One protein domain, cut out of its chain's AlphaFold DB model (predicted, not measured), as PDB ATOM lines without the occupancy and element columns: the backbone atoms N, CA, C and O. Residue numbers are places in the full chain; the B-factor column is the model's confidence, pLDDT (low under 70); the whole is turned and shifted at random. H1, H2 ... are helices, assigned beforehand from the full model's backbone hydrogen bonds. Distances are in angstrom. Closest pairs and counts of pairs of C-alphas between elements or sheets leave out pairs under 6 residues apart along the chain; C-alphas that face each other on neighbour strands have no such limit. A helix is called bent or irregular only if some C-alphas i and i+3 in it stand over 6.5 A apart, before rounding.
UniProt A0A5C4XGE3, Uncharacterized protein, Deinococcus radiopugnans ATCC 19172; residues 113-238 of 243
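Overview. This is residues 113 to 238 of the 243 residues of an uncharacterized protein of Deinococcus radiopugnans ATCC 19172 (UniProt A0A5C4XGE3). H2 is the middle of a small helical body, crossed by H1 on one side and by H5 on the other, while H3, H4 and H5 fold back and forth, H4 packing on H2 with its later part. H6 is an arm beyond this body, and its residues 228 to 238 stick out free. The 126 printed residues hold six named helices, H1 to H6 in order, and no named strand, an all-helix domain. It is only just loose, close to compact, with a radius of gyration of the C-alphas of 16.7 A and spans of 56 by 43 by 24 A.

Along the chain. After residues 113 to 120, H1, residues 121 to 138, begins with C-alpha 121 at (90.485, 156.717, 98.575) and is 25.8 A long. H2 is residues 152 to 166, 20.6 A, and H3 is residues 170 to 177. H4, residues 183 to 201, runs 27.2 A from C-alpha 183 at (98.036, 172.506, 127.400). H5, residues 203 to 213, is irregular: C-alphas 204 and 207 are 7.5 A apart. H6, residues 221 to 238, is 26.0 A long and ends with C-alpha 238 at (70.380, 136.188, 106.739).

Arrangement. H2 and H4 are the hub, touching three helices each. H1 touches H2 about perpendicular, at 80 degrees, the closest C-alphas being those of Ser 128 and Arg 159, 5.1 A apart. H5 touches H2 at 76 degrees, also about perpendicular, closest at the C-alphas of Met 157 and Glu 208, 6.5 A. H4 touches H2 with residues 191 to 198 alone, at a steep tilt of 64 degrees, closest at the C-alphas of Leu 164 and Ile 194, 6.6 A. H4 and H5 form a helical hairpin at a shallow tilt of 12 degrees, closest at the C-alphas of Ala 199 and Thr 206, 4.6 A; H3 and H4 form another at 21 degrees, closest at the C-alphas of Leu 177 and Ala 183, 5.2 A. The helix packing is part aligned, part crossed: of five touching pairs, 2 are at a shallow tilt. H6 touches no helix; it is close to H4 but not clearly touching, with the C-alphas of Thr 200 and Gln 223 7.7 A apart. Every O i to N i+4 pair is within hydrogen-bond range in H1, H2, H3, H4 and H6, and 5 of 7 in H5.

Size, cuts and confidence. The C-alphas farthest apart, those of Gly 140 and Asp 236, are 56.0 A apart. The printed part has no cut, and the link from H1 to H2, 13 residues, is long. Mean pLDDT of the printed part is 85.9; residue 181, residues 215 to 230, residue 234 and residue 238 are under 70.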
ATOM      1  N   ASP A 113      84.316 172.335 115.737       93.88
ATOM      2  CA  ASP A 113      83.691 171.554 114.682       93.88
ATOM      3  C   ASP A 113      84.750 170.745 113.932       93.88
ATOM      4  O   ASP A 113      85.787 171.269 113.523       93.88
ATOM      5  N   ILE A 114      84.506 169.444 113.797       94.81
ATOM      6  CA  ILE A 114      85.463 168.502 113.221       94.81
ATOM      7  C   ILE A 114      84.905 168.041 111.885       94.81
ATOM      8  O   ILE A 114      84.094 167.117 111.820       94.81
ATOM      9  N   VAL A 115      85.383 168.683 110.824       94.62
ATOM     10  CA  VAL A 115      85.036 168.364 109.441       94.62
ATOM     11  C   VAL A 115      86.255 167.740 108.771       94.62
ATOM     12  O   VAL A 115      87.313 168.367 108.684       94.62
ATOM     13  N   LEU A 116      86.118 166.490 108.328       94.56
ATOM     14  CA  LEU A 116      87.149 165.816 107.541       94.56
ATOM     15  C   LEU A 116      87.026 166.214 106.064       94.56
ATOM     16  O   LEU A 116      85.911 166.479 105.609       94.56
ATOM     17  N   PRO A 117      88.140 166.259 105.314       93.69
ATOM     18  CA  PRO A 117      88.087 166.543 103.888       93.69
ATOM     19  C   PRO A 117      87.338 165.428 103.143       93.69
ATOM     20  O   PRO A 117      87.545 164.246 103.419       93.69
ATOM     21  N   ASP A 118      86.492 165.813 102.188       93.19
ATOM     22  CA  ASP A 118      85.813 164.881 101.287       93.19
ATOM     23  C   ASP A 118      86.775 164.493 100.159       93.19
ATOM     24  O   ASP A 118      87.072 165.299  99.277       93.19
ATOM     25  N   LEU A 119      87.349 163.295 100.260       94.31
ATOM     26  CA  LEU A 119      88.353 162.771  99.336       94.31
ATOM     27  C   LEU A 119      88.021 161.331  98.979       94.31
ATOM     28  O   LEU A 119      87.678 160.517  99.844       94.31
ATOM     29  N   THR A 120      88.228 160.987  97.714       95.69
ATOM     30  CA  THR A 120      88.244 159.588  97.290       95.69
ATOM     31  C   THR A 120      89.428 158.842  97.928       95.69
ATOM     32  O   THR A 120      90.424 159.459  98.329       95.69
ATOM     33  N   PRO A 121      89.381 157.498  98.018       93.56
ATOM     34  CA  PRO A 121      90.485 156.717  98.575       93.56
ATOM     35  C   PRO A 121      91.839 156.976  97.895       93.56
ATOM     36  O   PRO A 121      92.860 157.065  98.582       93.56
ATOM     37  N   ASP A 122      91.849 157.144  96.571       95.81
ATOM     38  CA  ASP A 122      93.071 157.387  95.799       95.81
ATOM     39  C   ASP A 122      93.635 158.790  96.053       95.81
ATOM     40  O   ASP A 122      94.839 158.947  96.277       95.81
ATOM     41  N   GLU A 123      92.772 159.808  96.110       97.56
ATOM     42  CA  GLU A 123      93.180 161.170  96.473       97.56
ATOM     43  C   GLU A 123      93.751 161.221  97.888       97.56
ATOM     44  O   GLU A 123      94.794 161.838  98.107       97.56
ATOM     45  N   LEU A 124      93.126 160.525  98.842       97.31
ATOM     46  CA  LEU A 124      93.615 160.457 100.214       97.31
ATOM     47  C   LEU A 124      95.019 159.833 100.284       97.31
ATOM     48  O   LEU A 124      95.883 160.327 101.012       97.31
ATOM     49  N   VAL A 125      95.289 158.772  99.517       97.69
ATOM     50  CA  VAL A 125      96.632 158.171  99.432       97.69
ATOM     51  C   VAL A 125      97.637 159.159  98.842       97.69
ATOM     52  O   VAL A 125      98.706 159.363  99.422       97.69
ATOM     53  N   LEU A 126      97.307 159.792  97.717       97.88
ATOM     54  CA  LEU A 126      98.218 160.706  97.029       97.88
ATOM     55  C   LEU A 126      98.535 161.944  97.879       97.88
ATOM     56  O   LEU A 126      99.709 162.265  98.087       97.88
ATOM     57  N   GLN A 127      97.510 162.605  98.420       97.94
ATOM     58  CA  GLN A 127      97.675 163.825  99.210       97.94
ATOM     59  C   GLN A 127      98.390 163.561 100.538       97.94
ATOM     60  O   GLN A 127      99.249 164.351 100.936       97.94
ATOM     61  N   SER A 128      98.115 162.431 101.198       96.94
ATOM     62  CA  SER A 128      98.813 162.074 102.441       96.94
ATOM     63  C   SER A 128     100.301 161.792 102.225       96.94
ATOM     64  O   SER A 128     101.129 162.267 103.005       96.94
ATOM     65  N   CYS A 129     100.664 161.100 101.138       97.50
ATOM     66  CA  CYS A 129     102.063 160.883 100.761       97.50
ATOM     67  C   CYS A 129     102.770 162.215 100.476       97.50
ATOM     68  O   CYS A 129     103.847 162.477 101.014       97.50
ATOM     69  N   ALA A 130     102.152 163.074  99.658       97.19
ATOM     70  CA  ALA A 130     102.706 164.376  99.298       97.19
ATOM     71  C   ALA A 130     102.908 165.272 100.530       97.19
ATOM     72  O   ALA A 130     103.992 165.823 100.721       97.19
ATOM     73  N   SER A 131     101.897 165.359 101.400       94.00
ATOM     74  CA  SER A 131     101.947 166.148 102.632       94.00
ATOM     75  C   SER A 131     103.057 165.674 103.575       94.00
ATOM     76  O   SER A 131     103.867 166.485 104.031       94.00
ATOM     77  N   TYR A 132     103.158 164.361 103.815       93.19
ATOM     78  CA  TYR A 132     104.196 163.801 104.681       93.19
ATOM     79  C   TYR A 132     105.606 164.035 104.122       93.19
ATOM     80  O   TYR A 132     106.497 164.456 104.859       93.19
ATOM     81  N   ASN A 133     105.814 163.803 102.823       95.31
ATOM     82  CA  ASN A 133     107.122 163.997 102.197       95.31
ATOM     83  C   ASN A 133     107.536 165.478 102.213       95.31
ATOM     84  O   ASN A 133     108.683 165.784 102.535       95.31
ATOM     85  N   ALA A 134     106.606 166.403 101.947       93.75
ATOM     86  CA  ALA A 134     106.864 167.841 102.033       93.75
ATOM     87  C   ALA A 134     107.231 168.279 103.461       93.75
ATOM     88  O   ALA A 134     108.163 169.064 103.655       93.75
ATOM     89  N   TRP A 135     106.538 167.738 104.470       91.88
ATOM     90  CA  TRP A 135     106.879 167.949 105.876       91.88
ATOM     91  C   TRP A 135     108.272 167.404 106.211       91.88
ATOM     92  O   TRP A 135     109.055 168.116 106.841       91.88
ATOM     93  N   ALA A 136     108.609 166.189 105.770       88.06
ATOM     94  CA  ALA A 136     109.907 165.574 106.032       88.06
ATOM     95  C   ALA A 136     111.059 166.410 105.451       88.06
ATOM     96  O   ALA A 136     112.008 166.715 106.172       88.06
ATOM     97  N   VAL A 137     110.928 166.861 104.198       93.44
ATOM     98  CA  VAL A 137     111.901 167.754 103.543       93.44
ATOM     99  C   VAL A 137     112.024 169.077 104.297       93.44
ATOM    100  O   VAL A 137     113.129 169.505 104.615       93.44
ATOM    101  N   SER A 138     110.896 169.695 104.659       89.44
ATOM    102  CA  SER A 138     110.879 170.980 105.374       89.44
ATOM    103  C   SER A 138     111.492 170.903 106.779       89.44
ATOM    104  O   SER A 138     111.906 171.921 107.322       89.44
ATOM    105  N   ASN A 139     111.551 169.708 107.374       83.19
ATOM    106  CA  ASN A 139     112.177 169.457 108.674       83.19
ATOM    107  C   ASN A 139     113.594 168.865 108.551       83.19
ATOM    108  O   ASN A 139     114.148 168.427 109.557       83.19
ATOM    109  N   GLY A 140     114.176 168.821 107.344       90.50
ATOM    110  CA  GLY A 140     115.525 168.294 107.112       90.50
ATOM    111  C   GLY A 140     115.672 166.803 107.433       90.50
ATOM    112  O   GLY A 140     116.753 166.353 107.796       90.50
ATOM    113  N   LEU A 141     114.582 166.032 107.362       84.25
ATOM    114  CA  LEU A 141     114.603 164.605 107.663       84.25
ATOM    115  C   LEU A 141     115.028 163.807 106.427       84.25
ATOM    116  O   LEU A 141     114.271 163.690 105.464       84.25
ATOM    117  N   GLU A 142     116.198 163.174 106.491       87.25
ATOM    118  CA  GLU A 142     116.677 162.230 105.475       87.25
ATOM    119  C   GLU A 142     115.948 160.882 105.598       87.25
ATOM    120  O   GLU A 142     116.434 159.915 106.187       87.25
ATOM    121  N   ARG A 143     114.716 160.821 105.085       83.81
ATOM    122  CA  ARG A 143     113.879 159.611 105.084       83.81
ATOM    123  C   ARG A 143     113.538 159.188 103.664       83.81
ATOM    124  O   ARG A 143     113.305 160.025 102.796       83.81
ATOM    125  N   LYS A 144     113.421 157.873 103.444       91.62
ATOM    126  CA  LYS A 144     112.865 157.336 102.197       91.62
ATOM    127  C   LYS A 144     111.439 157.888 102.001       91.62
ATOM    128  O   LYS A 144     110.633 157.747 102.926       91.62
ATOM    129  N   PRO A 145     111.112 158.475 100.834       94.06
ATOM    130  CA  PRO A 145     109.775 158.988 100.570       94.06
ATOM    131  C   PRO A 145     108.710 157.898 100.691       94.06
ATOM    132  O   PRO A 145     108.909 156.763 100.244       94.06
ATOM    133  N   ILE A 146     107.564 158.261 101.260       94.69
ATOM    134  CA  ILE A 146     106.376 157.408 101.253       94.69
ATOM    135  C   ILE A 146     105.640 157.649  99.935       94.69
ATOM    136  O   ILE A 146     105.413 158.790  99.537       94.69
ATOM    137  N   THR A 147     105.313 156.571  99.231       96.81
ATOM    138  CA  THR A 147     104.659 156.604  97.915       96.81
ATOM    139  C   THR A 147     103.427 155.704  97.937       96.81
ATOM    140  O   THR A 147     103.354 154.831  98.800       96.81
ATOM    141  N   PRO A 148     102.502 155.798  96.966       96.62
ATOM    142  CA  PRO A 148     101.350 154.893  96.885       96.62
ATOM    143  C   PRO A 148     101.703 153.396  96.819       96.62
ATOM    144  O   PRO A 148     100.844 152.555  97.050       96.62
ATOM    145  N   ARG A 149     102.963 153.057  96.506       95.31
ATOM    146  CA  ARG A 149     103.487 151.682  96.463       95.31
ATOM    147  C   ARG A 149     104.193 151.247  97.751       95.31
ATOM    148  O   ARG A 149     104.723 150.140  97.805       95.31
ATOM    149  N   SER A 150     104.274 152.123  98.751       95.00
ATOM    150  CA  SER A 150     104.803 151.788 100.073       95.00
ATOM    151  C   SER A 150     103.914 150.755 100.772       95.00
ATOM    152  O   SER A 150     102.777 150.511 100.365       95.00
ATOM    153  N   ASP A 151     104.432 150.135 101.830       94.69
ATOM    154  CA  ASP A 151     103.682 149.152 102.602       94.69
ATOM    155  C   ASP A 151     102.409 149.750 103.230       94.69
ATOM    156  O   ASP A 151     102.289 150.957 103.478       94.69
ATOM    157  N   SER A 152     101.432 148.881 103.492       91.38
ATOM    158  CA  SER A 152     100.111 149.281 103.983       91.38
ATOM    159  C   SER A 152     100.166 149.980 105.343       91.38
ATOM    160  O   SER A 152      99.346 150.866 105.595       91.38
ATOM    161  N   GLN A 153     101.133 149.644 106.201       92.31
ATOM    162  CA  GLN A 153     101.284 150.261 107.516       92.31
ATOM    163  C   GLN A 153     101.783 151.706 107.394       92.31
ATOM    164  O   GLN A 153     101.172 152.610 107.968       92.31
ATOM    165  N   ALA A 154     102.832 151.945 106.603       91.69
ATOM    166  CA  ALA A 154     103.337 153.286 106.320       91.69
ATOM    167  C   ALA A 154     102.254 154.171 105.688       91.69
ATOM    168  O   ALA A 154     102.069 155.318 106.104       91.69
ATOM    169  N   LEU A 155     101.487 153.621 104.740       95.44
ATOM    170  CA  LEU A 155     100.383 154.340 104.113       95.44
ATOM    171  C   LEU A 155      99.243 154.658 105.090       95.44
ATOM    172  O   LEU A 155      98.663 155.737 105.012       95.44
ATOM    173  N   THR A 156      98.904 153.739 105.994       95.56
ATOM    174  CA  THR A 156      97.851 153.962 106.997       95.56
ATOM    175  C   THR A 156      98.258 155.073 107.965       95.56
ATOM    176  O   THR A 156      97.472 155.980 108.240       95.56
ATOM    177  N   MET A 157      99.518 155.065 108.406       94.19
ATOM    178  CA  MET A 157     100.069 156.090 109.291       94.19
ATOM    179  C   MET A 157      99.974 157.497 108.687       94.19
ATOM    180  O   MET A 157      99.479 158.415 109.348       94.19
ATOM    181  N   VAL A 158     100.437 157.684 107.443       95.00
ATOM    182  CA  VAL A 158     100.419 159.015 106.812       95.00
ATOM    183  C   VAL A 158      99.008 159.484 106.489       95.00
ATOM    184  O   VAL A 158      98.739 160.672 106.620       95.00
ATOM    185  N   ARG A 159      98.089 158.575 106.136       97.50
ATOM    186  CA  ARG A 159      96.680 158.916 105.882       97.50
ATOM    187  C   ARG A 159      95.989 159.443 107.134       97.50
ATOM    188  O   ARG A 159      95.360 160.497 107.084       97.50
ATOM    189  N   VAL A 160      96.169 158.770 108.271       97.06
ATOM    190  CA  VAL A 160      95.625 159.228 109.560       97.06
ATOM    191  C   VAL A 160      96.224 160.575 109.972       97.06
ATOM    192  O   VAL A 160      95.489 161.484 110.359       97.06
ATOM    193  N   SER A 161      97.543 160.730 109.836       93.88
ATOM    194  CA  SER A 161      98.217 161.992 110.153       93.88
ATOM    195  C   SER A 161      97.737 163.133 109.246       93.88
ATOM    196  O   SER A 161      97.458 164.230 109.726       93.88
ATOM    197  N   PHE A 162      97.562 162.864 107.951       96.75
ATOM    198  CA  PHE A 162      97.032 163.827 106.994       96.75
ATOM    199  C   PHE A 162      95.619 164.283 107.364       96.75
ATOM    200  O   PHE A 162      95.395 165.485 107.452       96.75
ATOM    201  N   LEU A 163      94.691 163.363 107.651       97.25
ATOM    202  CA  LEU A 163      93.310 163.709 108.019       97.25
ATOM    203  C   LEU A 163      93.241 164.596 109.274       97.25
ATOM    204  O   LEU A 163      92.468 165.554 109.314       97.25
ATOM    205  N   LEU A 164      94.095 164.332 110.269       94.88
ATOM    206  CA  LEU A 164      94.230 165.192 111.448       94.88
ATOM    207  C   LEU A 164      94.661 166.613 111.055       94.88
ATOM    208  O   LEU A 164      94.046 167.592 111.468       94.88
ATOM    209  N   HIS A 165      95.718 166.733 110.251       92.62
ATOM    210  CA  HIS A 165      96.272 168.030 109.858       92.62
ATOM    211  C   HIS A 165      95.420 168.788 108.830       92.62
ATOM    212  O   HIS A 165      95.501 170.015 108.785       92.62
ATOM    213  N   ALA A 166      94.610 168.077 108.045       94.88
ATOM    214  CA  ALA A 166      93.675 168.629 107.072       94.88
ATOM    215  C   ALA A 166      92.351 169.095 107.703       94.88
ATOM    216  O   ALA A 166      91.564 169.756 107.031       94.88
ATOM    217  N   THR A 167      92.106 168.785 108.984       94.94
ATOM    218  CA  THR A 167      90.924 169.272 109.708       94.94
ATOM    219  C   THR A 167      90.990 170.806 109.832       94.94
ATOM    220  O   THR A 167      91.932 171.321 110.451       94.94
ATOM    221  N   PRO A 168      90.025 171.567 109.276       94.56
ATOM    222  CA  PRO A 168      90.067 173.028 109.286       94.56
ATOM    223  C   PRO A 168      90.164 173.602 110.701       94.56
ATOM    224  O   PRO A 168      89.466 173.170 111.611       94.56
ATOM    225  N   GLY A 169      91.043 174.584 110.912       92.19
ATOM    226  CA  GLY A 169      91.211 175.229 112.218       92.19
ATOM    227  C   GLY A 169      92.005 174.417 113.252       92.19
ATOM    228  O   GLY A 169      92.289 174.934 114.339       92.19
ATOM    229  N   TYR A 170      92.385 173.165 112.950       93.25
ATOM    230  CA  TYR A 170      93.126 172.314 113.883       93.25
ATOM    231  C   TYR A 170      94.469 172.935 114.266       93.25
ATOM    232  O   TYR A 170      94.779 173.037 115.452       93.25
ATOM    233  N   ARG A 171      95.271 173.382 113.289       90.31
ATOM    234  CA  ARG A 171      96.616 173.925 113.552       90.31
ATOM    235  C   ARG A 171      96.549 175.195 114.396       90.31
ATOM    236  O   ARG A 171      97.351 175.367 115.313       90.31
ATOM    237  N   GLU A 172      95.574 176.051 114.119       91.69
ATOM    238  CA  GLU A 172      95.343 177.314 114.811       91.69
ATOM    239  C   GLU A 172      94.917 177.068 116.259       91.69
ATOM    240  O   GLU A 172      95.469 177.677 117.182       91.69
ATOM    241  N   LEU A 173      93.963 176.158 116.480       91.00
ATOM    242  CA  LEU A 173      93.530 175.789 117.824       91.00
ATOM    243  C   LEU A 173      94.663 175.092 118.588       91.00
ATOM    244  O   LEU A 173      94.973 175.481 119.714       91.00
ATOM    245  N   PHE A 174      95.349 174.135 117.963       89.69
ATOM    246  CA  PHE A 174      96.467 173.411 118.564       89.69
ATOM    247  C   PHE A 174      97.605 174.354 118.990       89.69
ATOM    248  O   PHE A 174      98.140 174.218 120.094       89.69
ATOM    249  N   ALA A 175      97.940 175.355 118.167       87.81
ATOM    250  CA  ALA A 175      98.943 176.367 118.494       87.81
ATOM    251  C   ALA A 175      98.514 177.267 119.667       87.81
ATOM    252  O   ALA A 175      99.324 177.550 120.554       87.81
ATOM    253  N   LYS A 176      97.237 177.679 119.723       87.25
ATOM    254  CA  LYS A 176      96.691 178.471 120.844       87.25
ATOM    255  C   LYS A 176      96.793 177.729 122.178       87.25
ATOM    256  O   LYS A 176      97.054 178.358 123.205       87.25
ATOM    257  N   LEU A 177      96.633 176.405 122.167       85.94
ATOM    258  CA  LEU A 177      96.726 175.581 123.371       85.94
ATOM    259  C   LEU A 177      98.147 175.512 123.946       85.94
ATOM    260  O   LEU A 177      98.277 175.340 125.152       85.94
ATOM    261  N   TRP A 178      99.210 175.695 123.148       73.31
ATOM    262  CA  TRP A 178     100.606 175.545 123.603       73.31
ATOM    263  C   TRP A 178     100.991 176.479 124.765       73.31
ATOM    264  O   TRP A 178     101.862 176.149 125.564       73.31
ATOM    265  N   LYS A 179     100.335 177.640 124.882       72.19
ATOM    266  CA  LYS A 179     100.676 178.689 125.860       72.19
ATOM    267  C   LYS A 179      99.850 178.637 127.155       72.19
ATOM    268  O   LYS A 179      99.944 179.552 127.966       72.19
ATOM    269  N   GLN A 180      99.012 177.616 127.335       74.12
ATOM    270  CA  GLN A 180      98.050 177.547 128.439       74.12
ATOM    271  C   GLN A 180      98.483 176.542 129.527       74.12
ATOM    272  O   GLN A 180      98.994 175.466 129.210       74.12
ATOM    273  N   PRO A 181      98.226 176.811 130.818       66.38
ATOM    274  CA  PRO A 181      98.259 175.773 131.849       66.38
ATOM    275  C   PRO A 181      97.316 174.617 131.468       66.38
ATOM    276  O   PRO A 181      96.196 174.857 131.023       66.38
ATOM    277  N   GLY A 182      97.768 173.365 131.584       74.00
ATOM    278  CA  GLY A 182      96.987 172.201 131.130       74.00
ATOM    279  C   GLY A 182      97.011 171.952 129.612       74.00
ATOM    280  O   GLY A 182      96.302 171.069 129.129       74.00
ATOM    281  N   ALA A 183      97.865 172.656 128.853       77.88
ATOM    282  CA  ALA A 183      98.036 172.506 127.400       77.88
ATOM    283  C   ALA A 183      98.178 171.055 126.921       77.88
ATOM    284  O   ALA A 183      97.742 170.710 125.824       77.88
ATOM    285  N   ALA A 184      98.859 170.209 127.696       81.19
ATOM    286  CA  ALA A 184      99.052 168.807 127.344       81.19
ATOM    287  C   ALA A 184      97.720 168.045 127.314       81.19
ATOM    288  O   ALA A 184      97.438 167.374 126.327       81.19
ATOM    289  N   GLU A 185      96.887 168.199 128.348       83.62
ATOM    290  CA  GLU A 185      95.578 167.541 128.425       83.62
ATOM    291  C   GLU A 185      94.615 168.087 127.374       83.62
ATOM    292  O   GLU A 185      93.965 167.325 126.668       83.62
ATOM    293  N   ALA A 186      94.598 169.407 127.195       87.12
ATOM    294  CA  ALA A 186      93.773 170.064 126.191       87.12
ATOM    295  C   ALA A 186      94.069 169.556 124.768       87.12
ATOM    296  O   ALA A 186      93.165 169.178 124.026       87.12
ATOM    297  N   ARG A 187      95.352 169.480 124.392       87.94
ATOM    298  CA  ARG A 187      95.764 168.939 123.084       87.94
ATOM    299  C   ARG A 187      95.435 167.461 122.949       87.94
ATOM    300  O   ARG A 187      94.992 167.033 121.890       87.94
ATOM    301  N   ARG A 188      95.623 166.693 124.025       88.50
ATOM    302  CA  ARG A 188      95.255 165.275 124.070       88.50
ATOM    303  C   ARG A 188      93.768 165.100 123.768       88.50
ATOM    304  O   ARG A 188      93.421 164.295 122.915       88.50
ATOM    305  N   ARG A 189      92.910 165.894 124.413       90.31
ATOM    306  CA  ARG A 189      91.457 165.847 124.234       90.31
ATOM    307  C   ARG A 189      91.022 166.278 122.833       90.31
ATOM    308  O   ARG A 189      90.147 165.643 122.256       90.31
ATOM    309  N   LEU A 190      91.645 167.317 122.274       92.94
ATOM    310  CA  LEU A 190      91.405 167.733 120.890       92.94
ATOM    311  C   LEU A 190      91.743 166.605 119.905       92.94
ATOM    312  O   LEU A 190      90.907 166.238 119.082       92.94
ATOM    313  N   ASN A 191      92.935 166.018 120.036       93.50
ATOM    314  CA  ASN A 191      93.370 164.912 119.187       93.50
ATOM    315  C   ASN A 191      92.445 163.700 119.326       93.50
ATOM    316  O   ASN A 191      92.046 163.130 118.319       93.50
ATOM    317  N   GLU A 192      92.060 163.334 120.551       93.50
ATOM    318  CA  GLU A 192      91.130 162.231 120.813       93.50
ATOM    319  C   GLU A 192      89.796 162.424 120.081       93.50
ATOM    320  O   GLU A 192      89.330 161.494 119.425       93.50
ATOM    321  N   ARG A 193      89.208 163.631 120.121       94.50
ATOM    322  CA  ARG A 193      87.963 163.930 119.390       94.50
ATOM    323  C   ARG A 193      88.146 163.781 117.879       94.50
ATOM    324  O   ARG A 193      87.308 163.157 117.233       94.50
ATOM    325  N   ILE A 194      89.237 164.302 117.315       95.38
ATOM    326  CA  ILE A 194      89.484 164.220 115.865       95.38
ATOM    327  C   ILE A 194      89.728 162.771 115.437       95.38
ATOM    328  O   ILE A 194      89.097 162.293 114.497       95.38
ATOM    329  N   TYR A 195      90.562 162.029 116.167       95.62
ATOM    330  CA  TYR A 195      90.794 160.611 115.905       95.62
ATOM    331  C   TYR A 195      89.520 159.775 116.023       95.62
ATOM    332  O   TYR A 195      89.332 158.851 115.236       95.62
ATOM    333  N   GLN A 196      88.619 160.114 116.949       94.12
ATOM    334  CA  GLN A 196      87.314 159.467 117.035       94.12
ATOM    335  C   GLN A 196      86.495 159.686 115.756       94.12
ATOM    336  O   GLN A 196      85.895 158.738 115.247       94.12
ATOM    337  N   VAL A 197      86.477 160.905 115.213       95.56
ATOM    338  CA  VAL A 197      85.775 161.213 113.954       95.56
ATOM    339  C   VAL A 197      86.430 160.495 112.769       95.56
ATOM    340  O   VAL A 197      85.716 159.899 111.961       95.56
ATOM    341  N   ILE A 198      87.765 160.449 112.707       95.50
ATOM    342  CA  ILE A 198      88.508 159.694 111.684       95.50
ATOM    343  C   ILE A 198      88.157 158.207 111.752       95.50
ATOM    344  O   ILE A 198      87.707 157.657 110.756       95.50
ATOM    345  N   ALA A 199      88.277 157.570 112.919       94.62
ATOM    346  CA  ALA A 199      87.975 156.147 113.101       94.62
ATOM    347  C   ALA A 199      86.496 155.806 112.846       94.62
ATOM    348  O   ALA A 199      86.150 154.665 112.553       94.62
ATOM    349  N   THR A 200      85.604 156.788 112.964       91.56
ATOM    350  CA  THR A 200      84.188 156.613 112.624       91.56
ATOM    351  C   THR A 200      83.962 156.650 111.121       91.56
ATOM    352  O   THR A 200      83.199 155.841 110.600       91.56
ATOM    353  N   THR A 201      84.602 157.604 110.448       93.44
ATOM    354  CA  THR A 201      84.448 157.840 109.007       93.44
ATOM    355  C   THR A 201      85.189 156.777 108.196       93.44
ATOM    356  O   THR A 201      84.664 156.288 107.202       93.44
ATOM    357  N   TYR A 202      86.358 156.357 108.686       92.81
ATOM    358  CA  TYR A 202      87.244 155.348 108.106       92.81
ATOM    359  C   TYR A 202      87.545 154.258 109.153       92.81
ATOM    360  O   TYR A 202      88.583 154.301 109.829       92.81
ATOM    361  N   PRO A 203      86.632 153.287 109.363       92.56
ATOM    362  CA  PRO A 203      86.783 152.249 110.385       92.56
ATOM    363  C   PRO A 203      88.081 151.440 110.293       92.56
ATOM    364  O   PRO A 203      88.604 151.000 111.320       92.56
ATOM    365  N   GLU A 204      88.632 151.274 109.093       92.00
ATOM    366  CA  GLU A 204      89.915 150.624 108.829       92.00
ATOM    367  C   GLU A 204      91.106 151.324 109.505       92.00
ATOM    368  O   GLU A 204      92.122 150.685 109.774       92.00
ATOM    369  N   PHE A 205      90.978 152.607 109.854       94.88
ATOM    370  CA  PHE A 205      92.024 153.379 110.526       94.88
ATOM    371  C   PHE A 205      91.941 153.343 112.050       94.88
ATOM    372  O   PHE A 205      92.799 153.932 112.704       94.88
ATOM    373  N   THR A 206      90.964 152.646 112.640       93.00
ATOM    374  CA  THR A 206      90.746 152.631 114.100       93.00
ATOM    375  C   THR A 206      92.022 152.295 114.875       93.00
ATOM    376  O   THR A 206      92.419 153.051 115.757       93.00
ATOM    377  N   VAL A 207      92.706 151.205 114.510       91.94
ATOM    378  CA  VAL A 207      93.921 150.746 115.208       91.94
ATOM    379  C   VAL A 207      95.043 151.781 115.117       91.94
ATOM    380  O   VAL A 207      95.740 152.043 116.096       91.94
ATOM    381  N   GLU A 208      95.210 152.410 113.954       94.75
ATOM    382  CA  GLU A 208      96.233 153.436 113.768       94.75
ATOM    383  C   GLU A 208      95.886 154.730 114.515       94.75
ATOM    384  O   GLU A 208      96.764 155.340 115.125       94.75
ATOM    385  N   CYS A 209      94.609 155.119 114.539       93.81
ATOM    386  CA  CYS A 209      94.125 156.247 115.329       93.81
ATOM    387  C   CYS A 209      94.403 156.023 116.822       93.81
ATOM    388  O   CYS A 209      94.927 156.914 117.488       93.81
ATOM    389  N   GLU A 210      94.142 154.824 117.348       91.44
ATOM    390  CA  GLU A 210      94.469 154.464 118.733       91.44
ATOM    391  C   GLU A 210      95.977 154.511 119.004       91.44
ATOM    392  O   GLU A 210      96.414 155.045 120.029       91.44
ATOM    393  N   ARG A 211      96.787 154.001 118.067       91.94
ATOM    394  CA  ARG A 211      98.252 154.000 118.163       91.94
ATOM    395  C   ARG A 211      98.819 155.419 118.214       91.94
ATOM    396  O   ARG A 211      99.641 155.710 119.083       91.94
ATOM    397  N   GLN A 212      98.384 156.308 117.317       88.00
ATOM    398  CA  GLN A 212      98.846 157.701 117.289       88.00
ATOM    399  C   GLN A 212      98.300 158.512 118.472       88.00
ATOM    400  O   GLN A 212      99.017 159.351 119.023       88.00
ATOM    401  N   ASN A 213      97.072 158.226 118.920       87.12
ATOM    402  CA  ASN A 213      96.482 158.841 120.110       87.12
ATOM    403  C   ASN A 213      97.100 158.324 121.426       87.12
ATOM    404  O   ASN A 213      97.031 158.996 122.455       87.12
ATOM    405  N   LYS A 214      97.714 157.130 121.402       83.94
ATOM    406  CA  LYS A 214      98.196 156.374 122.575       83.94
ATOM    407  C   LYS A 214      97.076 155.987 123.559       83.94
ATOM    408  O   LYS A 214      97.336 155.811 124.749       83.94
ATOM    409  N   ARG A 215      95.829 155.878 123.086       62.69
ATOM    410  CA  ARG A 215      94.634 155.495 123.864       62.69
ATOM    411  C   ARG A 215      93.655 154.723 122.992       62.69
ATOM    412  O   ARG A 215      93.576 154.978 121.795       62.69
ATOM    413  N   LYS A 216      92.872 153.845 123.621       59.12
ATOM    414  CA  LYS A 216      91.728 153.201 122.968       59.12
ATOM    415  C   LYS A 216      90.638 154.228 122.672       59.12
ATOM    416  O   LYS A 216      90.369 155.087 123.511       59.12
ATOM    417  N   LEU A 217      90.032 154.128 121.497       62.31
ATOM    418  CA  LEU A 217      88.956 155.001 121.039       62.31
ATOM    419  C   LEU A 217      87.626 154.271 121.227       62.31
ATOM    420  O   LEU A 217      87.483 153.104 120.862       62.31
ATOM    421  N   PHE A 218      86.641 154.945 121.818       56.25
ATOM    422  CA  PHE A 218      85.346 154.340 122.129       56.25
ATOM    423  C   PHE A 218      84.265 154.890 121.200       56.25
ATOM    424  O   PHE A 218      84.166 156.106 121.049       56.25
ATOM    425  N   PRO A 219      83.421 154.036 120.594       52.84
ATOM    426  CA  PRO A 219      82.351 154.503 119.723       52.84
ATOM    427  C   PRO A 219      81.394 155.426 120.485       52.84
ATOM    428  O   PRO A 219      80.981 155.126 121.603       52.84
ATOM    429  N   THR A 220      81.017 156.542 119.862       52.16
ATOM    430  CA  THR A 220      80.039 157.479 120.427       52.16
ATOM    431  C   THR A 220      78.650 156.825 120.534       52.16
ATOM    432  O   THR A 220      78.361 155.875 119.800       52.16
ATOM    433  N   PRO A 221      77.732 157.333 121.380       46.56
ATOM    434  CA  PRO A 221      76.383 156.765 121.518       46.56
ATOM    435  C   PRO A 221      75.609 156.661 120.191       46.56
ATOM    436  O   PRO A 221      74.927 155.670 119.934       46.56
ATOM    437  N   LYS A 222      75.782 157.632 119.280       45.56
ATOM    438  CA  LYS A 222      75.211 157.571 117.919       45.56
ATOM    439  C   LYS A 222      75.790 156.412 117.092       45.56
ATOM    440  O   LYS A 222      75.078 155.807 116.295       45.56
ATOM    441  N   GLN A 223      77.063 156.078 117.297       49.75
ATOM    442  CA  GLN A 223      77.774 155.015 116.580       49.75
ATOM    443  C   GLN A 223      77.459 153.624 117.129       49.75
ATOM    444  O   GLN A 223      77.385 152.674 116.349       49.75
ATOM    445  N   GLN A 224      77.227 153.493 118.439       52.88
ATOM    446  CA  GLN A 224      76.660 152.271 119.021       52.88
ATOM    447  C   GLN A 224      75.291 151.978 118.402       52.88
ATOM    448  O   GLN A 224      75.101 150.902 117.837       52.88
ATOM    449  N   ALA A 225      74.410 152.981 118.348       52.12
ATOM    450  CA  ALA A 225      73.093 152.841 117.731       52.12
ATOM    451  C   ALA A 225      73.163 152.473 116.234       52.12
ATOM    452  O   ALA A 225      72.389 151.647 115.751       52.12
ATOM    453  N   GLN A 226      74.102 153.043 115.470       53.28
ATOM    454  CA  GLN A 226      74.269 152.710 114.049       53.28
ATOM    455  C   GLN A 226      74.833 151.295 113.836       53.28
ATOM    456  O   GLN A 226      74.369 150.572 112.952       53.28
ATOM    457  N   ARG A 227      75.791 150.863 114.665       62.84
ATOM    458  CA  ARG A 227      76.327 149.492 114.644       62.84
ATOM    459  C   ARG A 227      75.265 148.459 115.000       62.84
ATOM    460  O   ARG A 227      75.192 147.415 114.355       62.84
ATOM    461  N   GLU A 228      74.422 148.763 115.978       65.81
ATOM    462  CA  GLU A 228      73.277 147.933 116.350       65.81
ATOM    463  C   GLU A 228      72.280 147.822 115.196       65.81
ATOM    464  O   GLU A 228      71.926 146.708 114.811       65.81
ATOM    465  N   ARG A 229      71.930 148.940 114.547       68.38
ATOM    466  CA  ARG A 229      71.056 148.950 113.359       68.38
ATOM    467  C   ARG A 229      71.608 148.103 112.210       68.38
ATOM    468  O   ARG A 229      70.876 147.296 111.645       68.38
ATOM    469  N   MET A 230      72.901 148.216 111.890       64.25
ATOM    470  CA  MET A 230      73.513 147.384 110.841       64.25
ATOM    471  C   MET A 230      73.616 145.902 111.234       64.25
ATOM    472  O   MET A 230      73.524 145.022 110.378       64.25
ATOM    473  N   SER A 231      73.820 145.606 112.520       70.81
ATOM    474  CA  SER A 231      73.850 144.237 113.052       70.81
ATOM    475  C   SER A 231      72.480 143.561 112.977       70.81
ATOM    476  O   SER A 231      72.402 142.367 112.680       70.81
ATOM    477  N   VAL A 232      71.406 144.318 113.214       72.62
ATOM    478  CA  VAL A 232      70.020 143.862 113.044       72.62
ATOM    479  C   VAL A 232      69.723 143.617 111.562       72.62
ATOM    480  O   VAL A 232      69.391 142.493 111.196       72.62
ATOM    481  N   ALA A 233      70.015 144.581 110.684       70.50
ATOM    482  CA  ALA A 233      69.794 144.437 109.240       70.50
ATOM    483  C   ALA A 233      70.527 143.225 108.624       70.50
ATOM    484  O   ALA A 233      69.982 142.511 107.782       70.50
ATOM    485  N   ARG A 234      71.759 142.935 109.072       68.81
ATOM    486  CA  ARG A 234      72.515 141.742 108.639       68.81
ATOM    487  C   ARG A 234      71.897 140.431 109.130       68.81
ATOM    488  O   ARG A 234      72.008 139.419 108.437       68.81
ATOM    489  N   ARG A 235      71.285 140.420 110.319       75.44
ATOM    490  CA  ARG A 235      70.585 139.245 110.860       75.44
ATOM    491  C   ARG A 235      69.294 138.974 110.096       75.44
ATOM    492  O   ARG A 235      69.064 137.824 109.730       75.44
ATOM    493  N   ASP A 236      68.533 140.016 109.785       73.31
ATOM    494  CA  ASP A 236      67.273 139.903 109.045       73.31
ATOM    495  C   ASP A 236      67.510 139.437 107.604       73.31
ATOM    496  O   ASP A 236      66.925 138.444 107.173       73.31
ATOM    497  N   ALA A 237      68.497 140.010 106.906       70.12
ATOM    498  CA  ALA A 237      68.888 139.562 105.565       70.12
ATOM    499  C   ALA A 237      69.359 138.092 105.523       70.12
ATOM    500  O   ALA A 237      69.181 137.393 104.523       70.12
ATOM    501  N   LYS A 238      69.966 137.596 106.610       69.56
ATOM    502  CA  LYS A 238      70.380 136.188 106.739       69.56
ATOM    503  C   LYS A 238      69.198 135.258 107.031       69.56
ATOM    504  O   LYS A 238      69.289 134.067 106.733       69.56
TER     505      LYS A 238